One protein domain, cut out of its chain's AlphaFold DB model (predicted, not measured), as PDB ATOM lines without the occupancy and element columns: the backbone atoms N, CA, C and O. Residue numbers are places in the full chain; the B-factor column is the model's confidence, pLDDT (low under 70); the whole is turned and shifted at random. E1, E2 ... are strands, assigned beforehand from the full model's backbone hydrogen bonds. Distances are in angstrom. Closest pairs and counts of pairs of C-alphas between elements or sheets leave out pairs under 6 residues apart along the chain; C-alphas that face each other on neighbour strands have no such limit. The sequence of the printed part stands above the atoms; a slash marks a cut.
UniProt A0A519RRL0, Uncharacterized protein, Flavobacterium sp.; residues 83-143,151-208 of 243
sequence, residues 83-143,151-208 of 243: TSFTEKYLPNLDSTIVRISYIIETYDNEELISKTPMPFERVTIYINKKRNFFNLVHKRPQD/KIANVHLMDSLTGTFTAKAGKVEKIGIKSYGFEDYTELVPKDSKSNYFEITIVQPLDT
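AT A GLANCE: This is residues 83 to 143 and 151 to 208 of the 243 residues of an uncharacterized protein of Flavobacterium sp. (UniProt A0A519RRL0). Two sheets lie partly face to face as a sandwich, their strands crossed at 45 degrees, with E8 over E10 between the two layers. The first sheet, E1, E2, E3, E7 and E10, is built on the long parallel pair E2 and E10, whose far ends, with E3, reach past the second sheet and make the length of the domain. The second, mixed sheet runs E6, E5, E4, E8, E9; beyond its E5 and E6 edge lie the loose ends at the cut. The printed part has 119 residues with no named helix and ten strands, E1 to E10 in chain order: all strand. It is compact, with a radius of gyration of the C-alphas of 15.0 A and spans of 47 by 38 by 28 A.

HOW THE PARTS SIT: E1, residues 83 to 88, is antiparallel to E10, residues 197 to 207, with N 86 and O 199 2.9 A apart. E2, residues 95 to 108, is parallel to E10, with N 101 and O 200 2.8 A apart. E3, residues 111 to 117, forms a hairpin with E2, with N 106 and O 114 2.9 A apart. E7, residues 164 to 168, is antiparallel to E2, with N 98 and O 165 2.8 A apart. E3 and E7 lie on one side of E2, E10 on the other side; this branched sheet is strongly twisted. In the other sheet, E4, residues 122 to 127, and E5, residues 133 to 137, form a hairpin, with N 125 and O 134 2.9 A apart. E6, residues 155 to 157, an edge strand, is parallel to E5, with N 156 and O 135 2.8 A apart. E8, residues 175 to 179, is antiparallel to E4, with N 124 and O 178 2.8 A apart, and forms a hairpin with E9, residues 186 to 188, with N 177 and O 186 2.9 A apart. Between the sheets, E8 and E10 are near each other, with 7 pairs of C-alphas within 10 A. The closest C-alphas of E1 and E9, Thr 83 and Thr 186, are 7.4 A apart.

IN THESE COORDINATES: E1 begins at C-alpha 83, (11.215, 28.111, 48.814), and measures 17.2 A. E2 measures 42.2 A, E3 18.3 A and E4 16.7 A. E10 measures 32.8 A and ends at C-alpha 207, (21.858, 42.223, 53.635).

THE WHOLE: The two C-alphas farthest apart, Asn 92 and Asn 109, are 49.3 A apart. Residues 144 to 150 are cut out, and C-alphas 143 and 151 are 8.0 A apart. Of the links printed whole, none is long. The mean pLDDT of the printed part is 89.7; residues 141 to 143, 151 and 160 to 162 are under 70.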
ATOM      1  N   THR A  83      11.075  29.396  49.498       95.44
ATOM      2  CA  THR A  83      11.215  28.111  48.814       95.44
ATOM      3  C   THR A  83      10.145  27.985  47.753       95.44
ATOM      4  O   THR A  83       8.967  28.214  48.030       95.44
ATOM      5  N   SER A  84      10.544  27.567  46.567       95.44
ATOM      6  CA  SER A  84       9.646  27.189  45.486       95.44
ATOM      7  C   SER A  84      10.067  25.836  44.935       95.44
ATOM      8  O   SER A  84      11.190  25.381  45.160       95.44
ATOM      9  N   PHE A  85       9.158  25.172  44.229       96.62
ATOM     10  CA  PHE A  85       9.503  23.946  43.534       96.62
ATOM     11  C   PHE A  85       8.711  23.778  42.248       96.62
ATOM     12  O   PHE A  85       7.600  24.296  42.102       96.62
ATOM     13  N   THR A  86       9.306  23.028  41.333       97.12
ATOM     14  CA  THR A  86       8.634  22.432  40.187       97.12
ATOM     15  C   THR A  86       8.620  20.922  40.364       97.12
ATOM     16  O   THR A  86       9.473  20.335  41.035       97.12
ATOM     17  N   GLU A  87       7.615  20.287  39.781       96.81
ATOM     18  CA  GLU A  87       7.429  18.846  39.853       96.81
ATOM     19  C   GLU A  87       7.124  18.290  38.469       96.81
ATOM     20  O   GLU A  87       6.570  18.983  37.611       96.81
ATOM     21  N   LYS A  88       7.507  17.037  38.250       95.81
ATOM     22  CA  LYS A  88       7.136  16.289  37.053       95.81
ATOM     23  C   LYS A  88       7.089  14.797  37.342       95.81
ATOM     24  O   LYS A  88       7.756  14.290  38.249       95.81
ATOM     25  N   TYR A  89       6.334  14.092  36.509       95.12
ATOM     26  CA  TYR A  89       6.406  12.646  36.404       95.12
ATOM     27  C   TYR A  89       7.446  12.247  35.353       95.12
ATOM     28  O   TYR A  89       7.386  12.681  34.202       95.12
ATOM     29  N   LEU A  90       8.398  11.414  35.757       93.00
ATOM     30  CA  LEU A  90       9.355  10.751  34.885       93.00
ATOM     31  C   LEU A  90       8.961   9.270  34.766       93.00
ATOM     32  O   LEU A  90       9.044   8.546  35.766       93.00
ATOM     33  N   PRO A  91       8.519   8.804  33.583       88.19
ATOM     34  CA  PRO A  91       8.186   7.400  33.381       88.19
ATOM     35  C   PRO A  91       9.434   6.523  33.543       88.19
ATOM     36  O   PRO A  91      10.547   6.953  33.246       88.19
ATOM     37  N   ASN A  92       9.236   5.282  33.996       85.12
ATOM     38  CA  ASN A  92      10.289   4.273  34.201       85.12
ATOM     39  C   ASN A  92      11.343   4.611  35.271       85.12
ATOM     40  O   ASN A  92      12.373   3.947  35.341       85.12
ATOM     41  N   LEU A  93      11.086   5.607  36.121       87.06
ATOM     42  CA  LEU A  93      11.922   5.893  37.280       87.06
ATOM     43  C   LEU A  93      11.398   5.127  38.506       87.06
ATOM     44  O   LEU A  93      10.272   5.346  38.955       87.06
ATOM     45  N   ASP A  94      12.232   4.253  39.062       87.75
ATOM     46  CA  ASP A  94      11.967   3.429  40.253       87.75
ATOM     47  C   ASP A  94      12.355   4.127  41.573       87.75
ATOM     48  O   ASP A  94      12.460   3.511  42.639       87.75
ATOM     49  N   SER A  95      12.533   5.445  41.516       91.25
ATOM     50  CA  SER A  95      12.953   6.285  42.629       91.25
ATOM     51  C   SER A  95      12.258   7.643  42.611       91.25
ATOM     52  O   SER A  95      11.582   8.021  41.653       91.25
ATOM     53  N   THR A  96      12.401   8.377  43.710       92.25
ATOM     54  CA  THR A  96      12.028   9.789  43.786       92.25
ATOM     55  C   THR A  96      13.298  10.624  43.764       92.25
ATOM     56  O   THR A  96      14.144  10.474  44.644       92.25
ATOM     57  N   ILE A  97      13.423  11.519  42.787       93.81
ATOM     58  CA  ILE A  97      14.572  12.418  42.658       93.81
ATOM     59  C   ILE A  97      14.192  13.799  43.180       93.81
ATOM     60  O   ILE A  97      13.179  14.374  42.783       93.81
ATOM     61  N   VAL A  98      15.040  14.354  44.037       93.94
ATOM     62  CA  VAL A  98      14.963  15.744  44.475       93.94
ATOM     63  C   VAL A  98      16.245  16.458  44.085       93.94
ATOM     64  O   VAL A  98      17.332  16.082  44.517       93.94
ATOM     65  N   ARG A  99      16.125  17.514  43.290       93.62
ATOM     66  CA  ARG A  99      17.213  18.433  42.967       93.62
ATOM     67  C   ARG A  99      17.068  19.698  43.797       93.62
ATOM     68  O   ARG A  99      15.959  20.213  43.924       93.62
ATOM     69  N   ILE A 100      18.170  20.201  44.343       92.88
ATOM     70  CA  ILE A 100      18.160  21.421  45.156       92.88
ATOM     71  C   ILE A 100      19.050  22.477  44.513       92.88
ATOM     72  O   ILE A 100      20.250  22.277  44.343       92.88
ATOM     73  N   SER A 101      18.446  23.621  44.224       92.31
ATOM     74  CA  SER A 101      19.112  24.848  43.805       92.31
ATOM     75  C   SER A 101      19.081  25.837  44.965       92.31
ATOM     76  O   SER A 101      18.033  26.052  45.572       92.31
ATOM     77  N   TYR A 102      20.218  26.448  45.281       92.44
ATOM     78  CA  TYR A 102      20.327  27.415  46.369       92.44
ATOM     79  C   TYR A 102      20.851  28.742  45.826       92.44
ATOM     80  O   TYR A 102      21.891  28.795  45.169       92.44
ATOM     81  N   ILE A 103      20.092  29.808  46.053       95.38
ATOM     82  CA  ILE A 103      20.347  31.144  45.521       95.38
ATOM     83  C   ILE A 103      20.449  32.101  46.696       95.38
ATOM     84  O   ILE A 103      19.570  32.131  47.556       95.38
ATOM     85  N   ILE A 104      21.501  32.910  46.716       95.38
ATOM     86  CA  ILE A 104      21.602  34.045  47.624       95.38
ATOM     87  C   ILE A 104      21.073  35.281  46.913       95.38
ATOM     88  O   ILE A 104      21.551  35.632  45.834       95.38
ATOM     89  N   GLU A 105      20.104  35.942  47.535       97.69
ATOM     90  CA  GLU A 105      19.684  37.290  47.164       97.69
ATOM     91  C   GLU A 105      20.345  38.280  48.116       97.69
ATOM     92  O   GLU A 105      20.071  38.265  49.318       97.69
ATOM     93  N   THR A 106      21.229  39.123  47.589       97.25
ATOM     94  CA  THR A 106      21.900  40.150  48.390       97.25
ATOM     95  C   THR A 106      21.171  41.471  48.228       97.25
ATOM     96  O   THR A 106      20.852  41.874  47.108       97.25
ATOM     97  N   TYR A 107      20.930  42.139  49.347       97.25
ATOM     98  CA  TYR A 107      20.246  43.417  49.424       97.25
ATOM     99  C   TYR A 107      21.152  44.492  50.010       97.25
ATOM    100  O   TYR A 107      21.889  44.233  50.963       97.25
ATOM    101  N   ASP A 108      21.041  45.701  49.480       95.56
ATOM    102  CA  ASP A 108      21.574  46.914  50.090       95.56
ATOM    103  C   ASP A 108      20.441  47.933  50.216       95.56
ATOM    104  O   ASP A 108      19.725  48.192  49.257       95.56
ATOM    105  N   ASN A 109      20.227  48.460  51.421       91.62
ATOM    106  CA  ASN A 109      19.170  49.441  51.713       91.62
ATOM    107  C   ASN A 109      17.783  49.093  51.129       91.62
ATOM    108  O   ASN A 109      17.107  49.932  50.552       91.62
ATOM    109  N   GLU A 110      17.349  47.845  51.333       93.38
ATOM    110  CA  GLU A 110      16.102  47.260  50.807       93.38
ATOM    111  C   GLU A 110      16.072  46.948  49.305       93.38
ATOM    112  O   GLU A 110      15.184  46.209  48.870       93.38
ATOM    113  N   GLU A 111      17.061  47.388  48.534       96.56
ATOM    114  CA  GLU A 111      17.162  47.109  47.105       96.56
ATOM    115  C   GLU A 111      17.915  45.808  46.847       96.56
ATOM    116  O   GLU A 111      18.936  45.515  47.468       96.56
ATOM    117  N   LEU A 112      17.392  44.992  45.933       97.12
ATOM    118  CA  LEU A 112      18.069  43.779  45.493       97.12
ATOM    119  C   LEU A 112      19.249  44.168  44.596       97.12
ATOM    120  O   LEU A 112      19.036  44.679  43.499       97.12
ATOM    121  N   ILE A 113      20.467  43.842  45.021       97.62
ATOM    122  CA  ILE A 113      21.684  44.153  44.260       97.62
ATOM    123  C   ILE A 113      22.216  42.955  43.472       97.62
ATOM    124  O   ILE A 113      22.841  43.128  42.428       97.62
ATOM    125  N   SER A 114      21.989  41.724  43.944       97.38
ATOM    126  CA  SER A 114      22.485  40.530  43.257       97.38
ATOM    127  C   SER A 114      21.679  39.276  43.570       97.38
ATOM    128  O   SER A 114      21.112  39.121  44.654       97.38
ATOM    129  N   LYS A 115      21.668  38.353  42.601       97.38
ATOM    130  CA  LYS A 115      21.231  36.966  42.774       97.38
ATOM    131  C   LYS A 115      22.362  36.046  42.353       97.38
ATOM    132  O   LYS A 115      22.764  36.066  41.191       97.38
ATOM    133  N   THR A 116      22.870  35.236  43.272       95.25
ATOM    134  CA  THR A 116      24.020  34.372  42.997       95.25
ATOM    135  C   THR A 116      23.707  32.938  43.408       95.25
ATOM    136  O   THR A 116      23.409  32.696  44.580       95.25
ATOM    137  N   PRO A 117      23.762  31.969  42.476       92.38
ATOM    138  CA  PRO A 117      23.742  30.557  42.830       92.38
ATOM    139  C   PRO A 117      24.938  30.230  43.726       92.38
ATOM    140  O   PRO A 117      26.066  30.616  43.422       92.38
ATOM    141  N   MET A 118      24.706  29.515  44.821       86.81
ATOM    142  CA  MET A 118      25.762  29.100  45.744       86.81
ATOM    143  C   MET A 118      25.551  27.638  46.143       86.81
ATOM    144  O   MET A 118      24.410  27.242  46.377       86.81
ATOM    145  N   PRO A 119      26.611  26.819  46.270       83.75
ATOM    146  CA  PRO A 119      26.477  25.515  46.909       83.75
ATOM    147  C   PRO A 119      26.053  25.694  48.373       83.75
ATOM    148  O   PRO A 119      26.647  26.482  49.111       83.75
ATOM    149  N   PHE A 120      25.038  24.955  48.813       86.00
ATOM    150  CA  PHE A 120      24.666  24.932  50.228       86.00
ATOM    151  C   PHE A 120      25.609  24.008  50.997       86.00
ATOM    152  O   PHE A 120      26.012  22.958  50.511       86.00
ATOM    153  N   GLU A 121      25.934  24.356  52.238       84.00
ATOM    154  CA  GLU A 121      26.723  23.454  53.079       84.00
ATOM    155  C   GLU A 121      25.864  22.294  53.613       84.00
ATOM    156  O   GLU A 121      26.299  21.142  53.614       84.00
ATOM    157  N   ARG A 122      24.622  22.588  54.026       89.06
ATOM    158  CA  ARG A 122      23.684  21.589  54.546       89.06
ATOM    159  C   ARG A 122      22.231  21.960  54.271       89.06
ATOM    160  O   ARG A 122      21.801  23.055  54.626       89.06
ATOM    161  N   VAL A 123      21.461  21.006  53.756       92.38
ATOM    162  CA  VAL A 123      19.994  21.066  53.687       92.38
ATOM    163  C   VAL A 123      19.413  19.821  54.340       92.38
ATOM    164  O   VAL A 123      19.787  18.704  54.007       92.38
ATOM    165  N   THR A 124      18.479  19.989  55.268       94.06
ATOM    166  CA  THR A 124      17.723  18.877  55.838       94.06
ATOM    167  C   THR A 124      16.413  18.712  55.082       94.06
ATOM    168  O   THR A 124      15.626  19.654  54.992       94.06
ATOM    169  N   ILE A 125      16.157  17.510  54.575       95.50
ATOM    170  CA  ILE A 125      14.934  17.166  53.847       95.50
ATOM    171  C   ILE A 125      14.215  15.993  54.516       95.50
ATOM    172  O   ILE A 125      14.859  15.091  55.046       95.50
ATOM    173  N   TYR A 126      12.889  15.952  54.459       95.38
ATOM    174  CA  TYR A 126      12.121  14.722  54.661       95.38
ATOM    175  C   TYR A 126      11.029  14.582  53.608       95.38
ATOM    176  O   TYR A 126      10.468  15.571  53.142       95.38
ATOM    177  N   ILE A 127      10.678  13.337  53.296       94.81
ATOM    178  CA  ILE A 127       9.539  12.999  52.439       94.81
ATOM    179  C   ILE A 127       8.456  12.382  53.323       94.81
ATOM    180  O   ILE A 127       8.700  11.392  54.019       94.81
ATOM    181  N   ASN A 128       7.262  12.975  53.313       94.88
ATOM    182  CA  ASN A 128       6.060  12.623  54.081       94.88
ATOM    183  C   ASN A 128       6.203  12.721  55.615       94.88
ATOM    184  O   ASN A 128       5.418  13.411  56.267       94.88
ATOM    185  N   LYS A 129       7.190  12.047  56.223       94.25
ATOM    186  CA  LYS A 129       7.354  11.918  57.681       94.25
ATOM    187  C   LYS A 129       8.641  12.586  58.172       94.25
ATOM    188  O   LYS A 129       9.728  12.072  57.929       94.25
ATOM    189  N   LYS A 130       8.508  13.633  58.998       91.00
ATOM    190  CA  LYS A 130       9.623  14.400  59.605       91.00
ATOM    191  C   LYS A 130      10.657  13.550  60.358       91.00
ATOM    192  O   LYS A 130      11.826  13.905  60.392       91.00
ATOM    193  N   ARG A 131      10.247  12.410  60.931       89.94
ATOM    194  CA  ARG A 131      11.154  11.469  61.622       89.94
ATOM    195  C   ARG A 131      12.175  10.787  60.695       89.94
ATOM    196  O   ARG A 131      13.209  10.347  61.174       89.94
ATOM    197  N   ASN A 132      11.888  10.713  59.393       90.06
ATOM    198  CA  ASN A 132      12.742  10.096  58.377       90.06
ATOM    199  C   ASN A 132      13.439  11.192  57.555       90.06
ATOM    200  O   ASN A 132      13.221  11.308  56.349       90.06
ATOM    201  N   PHE A 133      14.200  12.053  58.230       93.25
ATOM    202  CA  PHE A 133      14.919  13.142  57.577       93.25
ATOM    203  C   PHE A 133      16.301  12.696  57.088       93.25
ATOM    204  O   PHE A 133      16.922  11.803  57.669       93.25
ATOM    205  N   PHE A 134      16.804  13.395  56.078       92.62
ATOM    206  CA  PHE A 134      18.155  13.283  55.550       92.62
ATOM    207  C   PHE A 134      18.841  14.637  55.658       92.62
ATOM    208  O   PHE A 134      18.267  15.660  55.287       92.62
ATOM    209  N   ASN A 135      20.070  14.645  56.166       91.62
ATOM    210  CA  ASN A 135      20.942  15.811  56.132       91.62
ATOM    211  C   ASN A 135      21.800  15.730  54.878       91.62
ATOM    212  O   ASN A 135      22.757  14.962  54.820       91.62
ATOM    213  N   LEU A 136      21.430  16.508  53.876       91.06
ATOM    214  CA  LEU A 136      22.102  16.569  52.597       91.06
ATOM    215  C   LEU A 136      23.301  17.513  52.683       91.06
ATOM    216  O   LEU A 136      23.138  18.677  53.054       91.06
ATOM    217  N   VAL A 137      24.489  17.016  52.352       88.50
ATOM    218  CA  VAL A 137      25.749  17.776  52.397       88.50
ATOM    219  C   VAL A 137      26.623  17.422  51.194       88.50
ATOM    220  O   VAL A 137      26.574  16.296  50.702       88.50
ATOM    221  N   HIS A 138      27.458  18.351  50.725       81.81
ATOM    222  CA  HIS A 138      28.416  18.077  49.636       81.81
ATOM    223  C   HIS A 138      29.736  17.469  50.120       81.81
ATOM    224  O   HIS A 138      30.446  16.818  49.359       81.81
ATOM    225  N   LYS A 139      30.086  17.691  51.387       78.31
ATOM    226  CA  LYS A 139      31.261  17.107  52.031       78.31
ATOM    227  C   LYS A 139      30.828  16.514  53.353       78.31
ATOM    228  O   LYS A 139      30.007  17.103  54.056       78.31
ATOM    229  N   ARG A 140      31.373  15.347  53.692       71.38
ATOM    230  CA  ARG A 140      31.116  14.759  55.003       71.38
ATOM    231  C   ARG A 140      31.678  15.725  56.050       71.38
ATOM    232  O   ARG A 140      32.823  16.149  55.872       71.38
ATOM    233  N   PRO A 141      30.913  16.079  57.099       66.38
ATOM    234  CA  PRO A 141      31.497  16.739  58.257       66.38
ATOM    235  C   PRO A 141      32.686  15.883  58.681       66.38
ATOM    236  O   PRO A 141      32.547  14.658  58.765       66.38
ATOM    237  N   GLN A 142      33.866  16.487  58.820       60.19
ATOM    238  CA  GLN A 142      34.990  15.747  59.377       60.19
ATOM    239  C   GLN A 142      34.546  15.275  60.762       60.19
ATOM    240  O   GLN A 142      33.970  16.063  61.506       60.19
ATOM    241  N   ASP A 143      34.756  13.996  61.080       50.94
ATOM    242  CA  ASP A 143      34.662  13.509  62.457       50.94
ATOM    243  C   ASP A 143      35.828  14.154  63.219       50.94
ATOM    244  O   ASP A 143      36.879  13.558  63.454       50.94
ATOM    245  N   LYS A 151      27.303  14.675  66.705       64.88
ATOM    246  CA  LYS A 151      27.310  13.794  65.538       64.88
ATOM    247  C   LYS A 151      26.048  14.030  64.707       64.88
ATOM    248  O   LYS A 151      24.934  13.729  65.140       64.88
ATOM    249  N   ILE A 152      26.219  14.527  63.483       71.75
ATOM    250  CA  ILE A 152      25.101  14.730  62.556       71.75
ATOM    251  C   ILE A 152      24.615  13.353  62.082       71.75
ATOM    252  O   ILE A 152      25.321  12.631  61.379       71.75
ATOM    253  N   ALA A 153      23.402  12.965  62.477       77.19
ATOM    254  CA  ALA A 153      22.769  11.722  62.033       77.19
ATOM    255  C   ALA A 153      22.193  11.843  60.606       77.19
ATOM    256  O   ALA A 153      21.924  12.945  60.124       77.19
ATOM    257  N   ASN A 154      21.959  10.701  59.946       84.31
ATOM    258  CA  ASN A 154      21.310  10.595  58.627       84.31
ATOM    259  C   ASN A 154      21.947  11.474  57.535       84.31
ATOM    260  O   ASN A 154      21.244  12.080  56.723       84.31
ATOM    261  N   VAL A 155      23.278  11.577  57.539       86.38
ATOM    262  CA  VAL A 155      24.020  12.332  56.525       86.38
ATOM    263  C   VAL A 155      23.951  11.602  55.190       86.38
ATOM    264  O   VAL A 155      24.312  10.429  55.098       86.38
ATOM    265  N   HIS A 156      23.519  12.316  54.159       87.69
ATOM    266  CA  HIS A 156      23.539  11.866  52.779       87.69
ATOM    267  C   HIS A 156      24.467  12.780  51.984       87.69
ATOM    268  O   HIS A 156      24.279  13.999  51.949       87.69
ATOM    269  N   LEU A 157      25.486  12.185  51.368       83.88
ATOM    270  CA  LEU A 157      26.396  12.911  50.495       83.88
ATOM    271  C   LEU A 157      25.709  13.128  49.157       83.88
ATOM    272  O   LEU A 157      25.322  12.167  48.498       83.88
ATOM    273  N   MET A 158      25.533  14.388  48.783       81.50
ATOM    274  CA  MET A 158      24.970  14.728  47.488       81.50
ATOM    275  C   MET A 158      26.020  14.622  46.403       81.50
ATOM    276  O   MET A 158      27.174  15.007  46.601       81.50
ATOM    277  N   ASP A 159      25.582  14.169  45.234       71.44
ATOM    278  CA  ASP A 159      26.397  14.239  44.035       71.44
ATOM    279  C   ASP A 159      26.708  15.711  43.724       71.44
ATOM    280  O   ASP A 159      25.816  16.523  43.454       71.44
ATOM    281  N   SER A 160      27.994  16.052  43.796       63.97
ATOM    282  CA  SER A 160      28.510  17.398  43.559       63.97
ATOM    283  C   SER A 160      28.275  17.895  42.132       63.97
ATOM    284  O   SER A 160      28.295  19.104  41.922       63.97
ATOM    285  N   LEU A 161      28.060  17.000  41.159       59.28
ATOM    286  CA  LEU A 161      27.836  17.365  39.758       59.28
ATOM    287  C   LEU A 161      26.372  17.715  39.475       59.28
ATOM    288  O   LEU A 161      26.091  18.615  38.687       59.28
ATOM    289  N   THR A 162      25.434  17.012  40.111       64.00
ATOM    290  CA  THR A 162      24.002  17.126  39.789       64.00
ATOM    291  C   THR A 162      23.198  17.870  40.851       64.00
ATOM    292  O   THR A 162      22.137  18.422  40.538       64.00
ATOM    293  N   GLY A 163      23.680  17.913  42.099       71.69
ATOM    294  CA  GLY A 163      22.924  18.460  43.225       71.69
ATOM    295  C   GLY A 163      21.630  17.682  43.463       71.69
ATOM    296  O   GLY A 163      20.603  18.278  43.802       71.69
ATOM    297  N   THR A 164      21.660  16.361  43.248       83.94
ATOM    298  CA  THR A 164      20.490  15.487  43.372       83.94
ATOM    299  C   THR A 164      20.565  14.565  44.586       83.94
ATOM    300  O   THR A 164      21.629  14.108  45.002       83.94
ATOM    301  N   PHE A 165      19.397  14.328  45.171       87.81
ATOM    302  CA  PHE A 165      19.120  13.366  46.223       87.81
ATOM    303  C   PHE A 165      18.112  12.353  45.684       87.81
ATOM    304  O   PHE A 165      17.075  12.739  45.139       87.81
ATOM    305  N   THR A 166      18.393  11.067  45.876       89.75
ATOM    306  CA  THR A 166      17.516   9.983  45.428       89.75
ATOM    307  C   THR A 166      16.938   9.257  46.633       89.75
ATOM    308  O   THR A 166      17.665   8.717  47.468       89.75
ATOM    309  N   ALA A 167      15.612   9.225  46.712       88.50
ATOM    310  CA  ALA A 167      14.857   8.466  47.695       88.50
ATOM    311  C   ALA A 167      14.182   7.250  47.051       88.50
ATOM    312  O   ALA A 167      13.977   7.185  45.839       88.50
ATOM    313  N   LYS A 168      13.795   6.285  47.890       88.19
ATOM    314  CA  LYS A 168      13.001   5.130  47.460       88.19
ATOM    315  C   LYS A 168      11.698   5.599  46.803       88.19
ATOM    316  O   LYS A 168      11.059   6.509  47.328       88.19
ATOM    317  N   ALA A 169      11.285   4.934  45.722       86.38
ATOM    318  CA  ALA A 169       9.988   5.188  45.107       86.38
ATOM    319  C   ALA A 169       8.839   5.087  46.116       86.38
ATOM    320  O   ALA A 169       8.783   4.194  46.970       86.38
ATOM    321  N   GLY A 170       7.892   6.002  45.969       86.56
ATOM    322  CA  GLY A 170       6.667   6.036  46.742       86.56
ATOM    323  C   GLY A 170       5.854   7.279  46.416       86.56
ATOM    324  O   GLY A 170       6.345   8.219  45.797       86.56
ATOM    325  N   LYS A 171       4.598   7.281  46.861       90.44
ATOM    326  CA  LYS A 171       3.741   8.463  46.779       90.44
ATOM    327  C   LYS A 171       4.330   9.581  47.642       90.44
ATOM    328  O   LYS A 171       4.549   9.387  48.843       90.44
ATOM    329  N   VAL A 172       4.549  10.746  47.044       94.44
ATOM    330  CA  VAL A 172       5.000  11.952  47.746       94.44
ATOM    331  C   VAL A 172       3.784  12.821  48.035       94.44
ATOM    332  O   VAL A 172       3.144  13.343  47.131       94.44
ATOM    333  N   GLU A 173       3.442  12.947  49.311       95.56
ATOM    334  CA  GLU A 173       2.348  13.795  49.794       95.56
ATOM    335  C   GLU A 173       2.865  15.154  50.255       95.56
ATOM    336  O   GLU A 173       2.164  16.155  50.142       95.56
ATOM    337  N   LYS A 174       4.095  15.195  50.778       96.12
ATOM    338  CA  LYS A 174       4.797  16.435  51.100       96.12
ATOM    339  C   LYS A 174       6.301  16.244  51.199       96.12
ATOM    340  O   LYS A 174       6.784  15.168  51.563       96.12
ATOM    341  N   ILE A 175       7.026  17.327  50.966       96.62
ATOM    342  CA  ILE A 175       8.468  17.430  51.153       96.62
ATOM    343  C   ILE A 175       8.726  18.553  52.152       96.62
ATOM    344  O   ILE A 175       8.365  19.698  51.905       96.62
ATOM    345  N   GLY A 176       9.330  18.239  53.293       96.88
ATOM    346  CA  GLY A 176       9.754  19.252  54.255       96.88
ATOM    347  C   GLY A 176      11.220  19.590  54.071       96.88
ATOM    348  O   GLY A 176      12.045  18.681  54.004       96.88
ATOM    349  N   ILE A 177      11.551  20.880  54.026       95.81
ATOM    350  CA  ILE A 177      12.921  21.366  53.823       95.81
ATOM    351  C   ILE A 177      13.307  22.369  54.890       95.81
ATOM    352  O   ILE A 177      12.520  23.235  55.269       95.81
ATOM    353  N   LYS A 178      14.555  22.275  55.337       93.94
ATOM    354  CA  LYS A 178      15.180  23.234  56.234       93.94
ATOM    355  C   LYS A 178      16.629  23.468  55.826       93.94
ATOM    356  O   LYS A 178      17.361  22.516  55.583       93.94
ATOM    357  N   SER A 179      17.054  24.725  55.801       91.88
ATOM    358  CA  SER A 179      18.456  25.110  55.600       91.88
ATOM    359  C   SER A 179      18.886  26.155  56.637       91.88
ATOM    360  O   SER A 179      18.126  26.491  57.552       91.88
ATOM    361  N   TYR A 180      20.108  26.666  56.520       86.50
ATOM    362  CA  TYR A 180      20.555  27.848  57.257       86.50
ATOM    363  C   TYR A 180      19.596  29.025  57.038       86.50
ATOM    364  O   TYR A 180      19.022  29.165  55.968       86.50
ATOM    365  N   GLY A 181      19.366  29.831  58.077       85.69
ATOM    366  CA  GLY A 181      18.409  30.947  58.038       85.69
ATOM    367  C   GLY A 181      16.929  30.567  58.219       85.69
ATOM    368  O   GLY A 181      16.105  31.458  58.418       85.69
ATOM    369  N   PHE A 182      16.569  29.277  58.211       90.25
ATOM    370  CA  PHE A 182      15.190  28.828  58.435       90.25
ATOM    371  C   PHE A 182      14.871  28.727  59.934       90.25
ATOM    372  O   PHE A 182      15.585  28.068  60.696       90.25
ATOM    373  N   GLU A 183      13.741  29.303  60.357       86.75
ATOM    374  CA  GLU A 183      13.230  29.147  61.728       86.75
ATOM    375  C   GLU A 183      12.726  27.702  61.963       86.75
ATOM    376  O   GLU A 183      13.137  27.036  62.921       86.75
ATOM    377  N   ASP A 184      11.928  27.168  61.030       90.06
ATOM    378  CA  ASP A 184      11.431  25.783  61.009       90.06
ATOM    379  C   ASP A 184      11.416  25.228  59.570       90.06
ATOM    380  O   ASP A 184      11.876  25.888  58.641       90.06
ATOM    381  N   TYR A 185      10.945  23.997  59.387       93.06
ATOM    382  CA  TYR A 185      10.771  23.395  58.070       93.06
ATOM    383  C   TYR A 185       9.703  24.128  57.257       93.06
ATOM    384  O   TYR A 185       8.614  24.401  57.760       93.06
ATOM    385  N   THR A 186       9.987  24.343  55.977       94.88
ATOM    386  CA  THR A 186       8.966  24.693  54.991       94.88
ATOM    387  C   THR A 186       8.435  23.415  54.356       94.88
ATOM    388  O   THR A 186       9.215  22.613  53.838       94.88
ATOM    389  N   GLU A 187       7.119  23.202  54.418       96.19
ATOM    390  CA  GLU A 187       6.460  22.055  53.787       96.19
ATOM    391  C   GLU A 187       5.982  22.420  52.379       96.19
ATOM    392  O   GLU A 187       5.218  23.365  52.188       96.19
ATOM    393  N   LEU A 188       6.431  21.648  51.395       96.00
ATOM    394  CA  LEU A 188       6.030  21.733  49.998       96.00
ATOM    395  C   LEU A 188       5.081  20.575  49.696       96.00
ATOM    396  O   LEU A 188       5.424  19.417  49.936       96.00
ATOM    397  N   VAL A 189       3.891  20.888  49.191       96.88
ATOM    398  CA  VAL A 189       2.853  19.899  48.875       96.88
ATOM    399  C   VAL A 189       2.754  19.767  47.355       96.88
ATOM    400  O   VAL A 189       2.375  20.749  46.712       96.88
ATOM    401  N   PRO A 190       3.100  18.599  46.780       95.31
ATOM    402  CA  PRO A 190       2.939  18.319  45.358       95.31
ATOM    403  C   PRO A 190       1.518  18.595  44.867       95.31
ATOM    404  O   PRO A 190       0.553  18.286  45.572       95.31
ATOM    405  N   LYS A 191       1.367  19.146  43.659       95.38
ATOM    406  CA  LYS A 191       0.042  19.293  43.029       95.38
ATOM    407  C   LYS A 191      -0.383  17.973  42.391       95.38
ATOM    408  O   LYS A 191      -1.555  17.613  42.466       95.38
ATOM    409  N   ASP A 192       0.562  17.243  41.803       93.25
ATOM    410  CA  ASP A 192       0.353  15.904  41.257       93.25
ATOM    411  C   ASP A 192       0.966  14.819  42.155       93.25
ATOM    412  O   ASP A 192       2.183  14.685  42.284       93.25
ATOM    413  N   SER A 193       0.093  13.974  42.708       88.00
ATOM    414  CA  SER A 193       0.449  12.802  43.521       88.00
ATOM    415  C   SER A 193       1.303  11.741  42.811       88.00
ATOM    416  O   SER A 193       1.866  10.874  43.485       88.00
ATOM    417  N   LYS A 194       1.379  11.772  41.473       91.44
ATOM    418  CA  LYS A 194       2.215  10.879  40.661       91.44
ATOM    419  C   LYS A 194       3.622  11.424  40.436       91.44
ATOM    420  O   LYS A 194       4.471  10.670  39.963       91.44
ATOM    421  N   SER A 195       3.888  12.690  40.754       95.44
ATOM    422  CA  SER A 195       5.207  13.283  40.544       95.44
ATOM    423  C   SER A 195       6.279  12.527  41.325       95.44
ATOM    424  O   SER A 195       6.132  12.236  42.511       95.44
ATOM    425  N   ASN A 196       7.382  12.223  40.647       94.88
ATOM    426  CA  ASN A 196       8.532  11.520  41.215       94.88
ATOM    427  C   ASN A 196       9.850  12.279  41.004       94.88
ATOM    428  O   ASN A 196      10.902  11.805  41.427       94.88
ATOM    429  N   TYR A 197       9.800  13.465  40.402       95.56
ATOM    430  CA  TYR A 197      10.926  14.377  40.294       95.56
ATOM    431  C   TYR A 197      10.523  15.751  40.815       95.56
ATOM    432  O   TYR A 197       9.511  16.307  40.381       95.56
ATOM    433  N   PHE A 198      11.351  16.314  41.690       96.31
ATOM    434  CA  PHE A 198      11.137  17.615  42.308       96.31
ATOM    435  C   PHE A 198      12.395  18.463  42.170       96.31
ATOM    436  O   PHE A 198      13.470  18.043  42.591       96.31
ATOM    437  N   GLU A 199      12.273  19.662  41.615       95.88
ATOM    438  CA  GLU A 199      13.354  20.646  41.600       95.88
ATOM    439  C   GLU A 199      12.984  21.795  42.521       95.88
ATOM    440  O   GLU A 199      12.003  22.503  42.310       95.88
ATOM    441  N   ILE A 200      13.761  21.940  43.584       95.88
ATOM    442  CA  ILE A 200      13.464  22.808  44.711       95.88
ATOM    443  C   ILE A 200      14.467  23.946  44.691       95.88
ATOM    444  O   ILE A 200      15.675  23.727  44.757       95.88
ATOM    445  N   THR A 201      13.961  25.170  44.630       96.06
ATOM    446  CA  THR A 201      14.772  26.379  44.724       96.06
ATOM    447  C   THR A 201      14.617  26.983  46.108       96.06
ATOM    448  O   THR A 201      13.514  27.331  46.527       96.06
ATOM    449  N   ILE A 202      15.734  27.115  46.817       95.81
ATOM    450  CA  ILE A 202      15.834  27.836  48.080       95.81
ATOM    451  C   ILE A 202      16.468  29.191  47.788       95.81
ATOM    452  O   ILE A 202      17.575  29.266  47.256       95.81
ATOM    453  N   VAL A 203      15.772  30.257  48.155       96.75
ATOM    454  CA  VAL A 203      16.255  31.629  48.053       96.75
ATOM    455  C   VAL A 203      16.548  32.133  49.459       96.75
ATOM    456  O   VAL A 203      15.640  32.261  50.281       96.75
ATOM    457  N   GLN A 204      17.820  32.401  49.736       96.12
ATOM    458  CA  GLN A 204      18.289  32.946  51.002       96.12
ATOM    459  C   GLN A 204      18.546  34.448  50.854       96.12
ATOM    460  O   GLN A 204      19.549  34.837  50.251       96.12
ATOM    461  N   PRO A 205      17.686  35.306  51.418       96.56
ATOM    462  CA  PRO A 205      17.904  36.740  51.389       96.56
ATOM    463  C   PRO A 205      18.908  37.159  52.472       96.56
ATOM    464  O   PRO A 205      18.836  36.678  53.609       96.56
ATOM    465  N   LEU A 206      19.821  38.066  52.131       95.19
ATOM    466  CA  LEU A 206      20.858  38.610  53.013       95.19
ATOM    467  C   LEU A 206      21.046  40.100  52.756       95.19
ATOM    468  O   LEU A 206      21.001  40.535  51.613       95.19
ATOM    469  N   ASP A 207      21.337  40.865  53.802       96.06
ATOM    470  CA  ASP A 207      21.858  42.223  53.635       96.06
ATOM    471  C   ASP A 207      23.379  42.182  53.502       96.06
ATOM    472  O   ASP A 207      24.030  41.363  54.164       96.06
ATOM    473  N   THR A 208      23.947  43.067  52.685       94.94
ATOM    474  CA  THR A 208      25.402  43.229  52.504       94.94
ATOM    475  C   THR A 208      26.149  43.322  53.835       94.94
ATOM    476  O   THR A 208      27.133  42.617  54.042       94.94
TER     477      THR A 208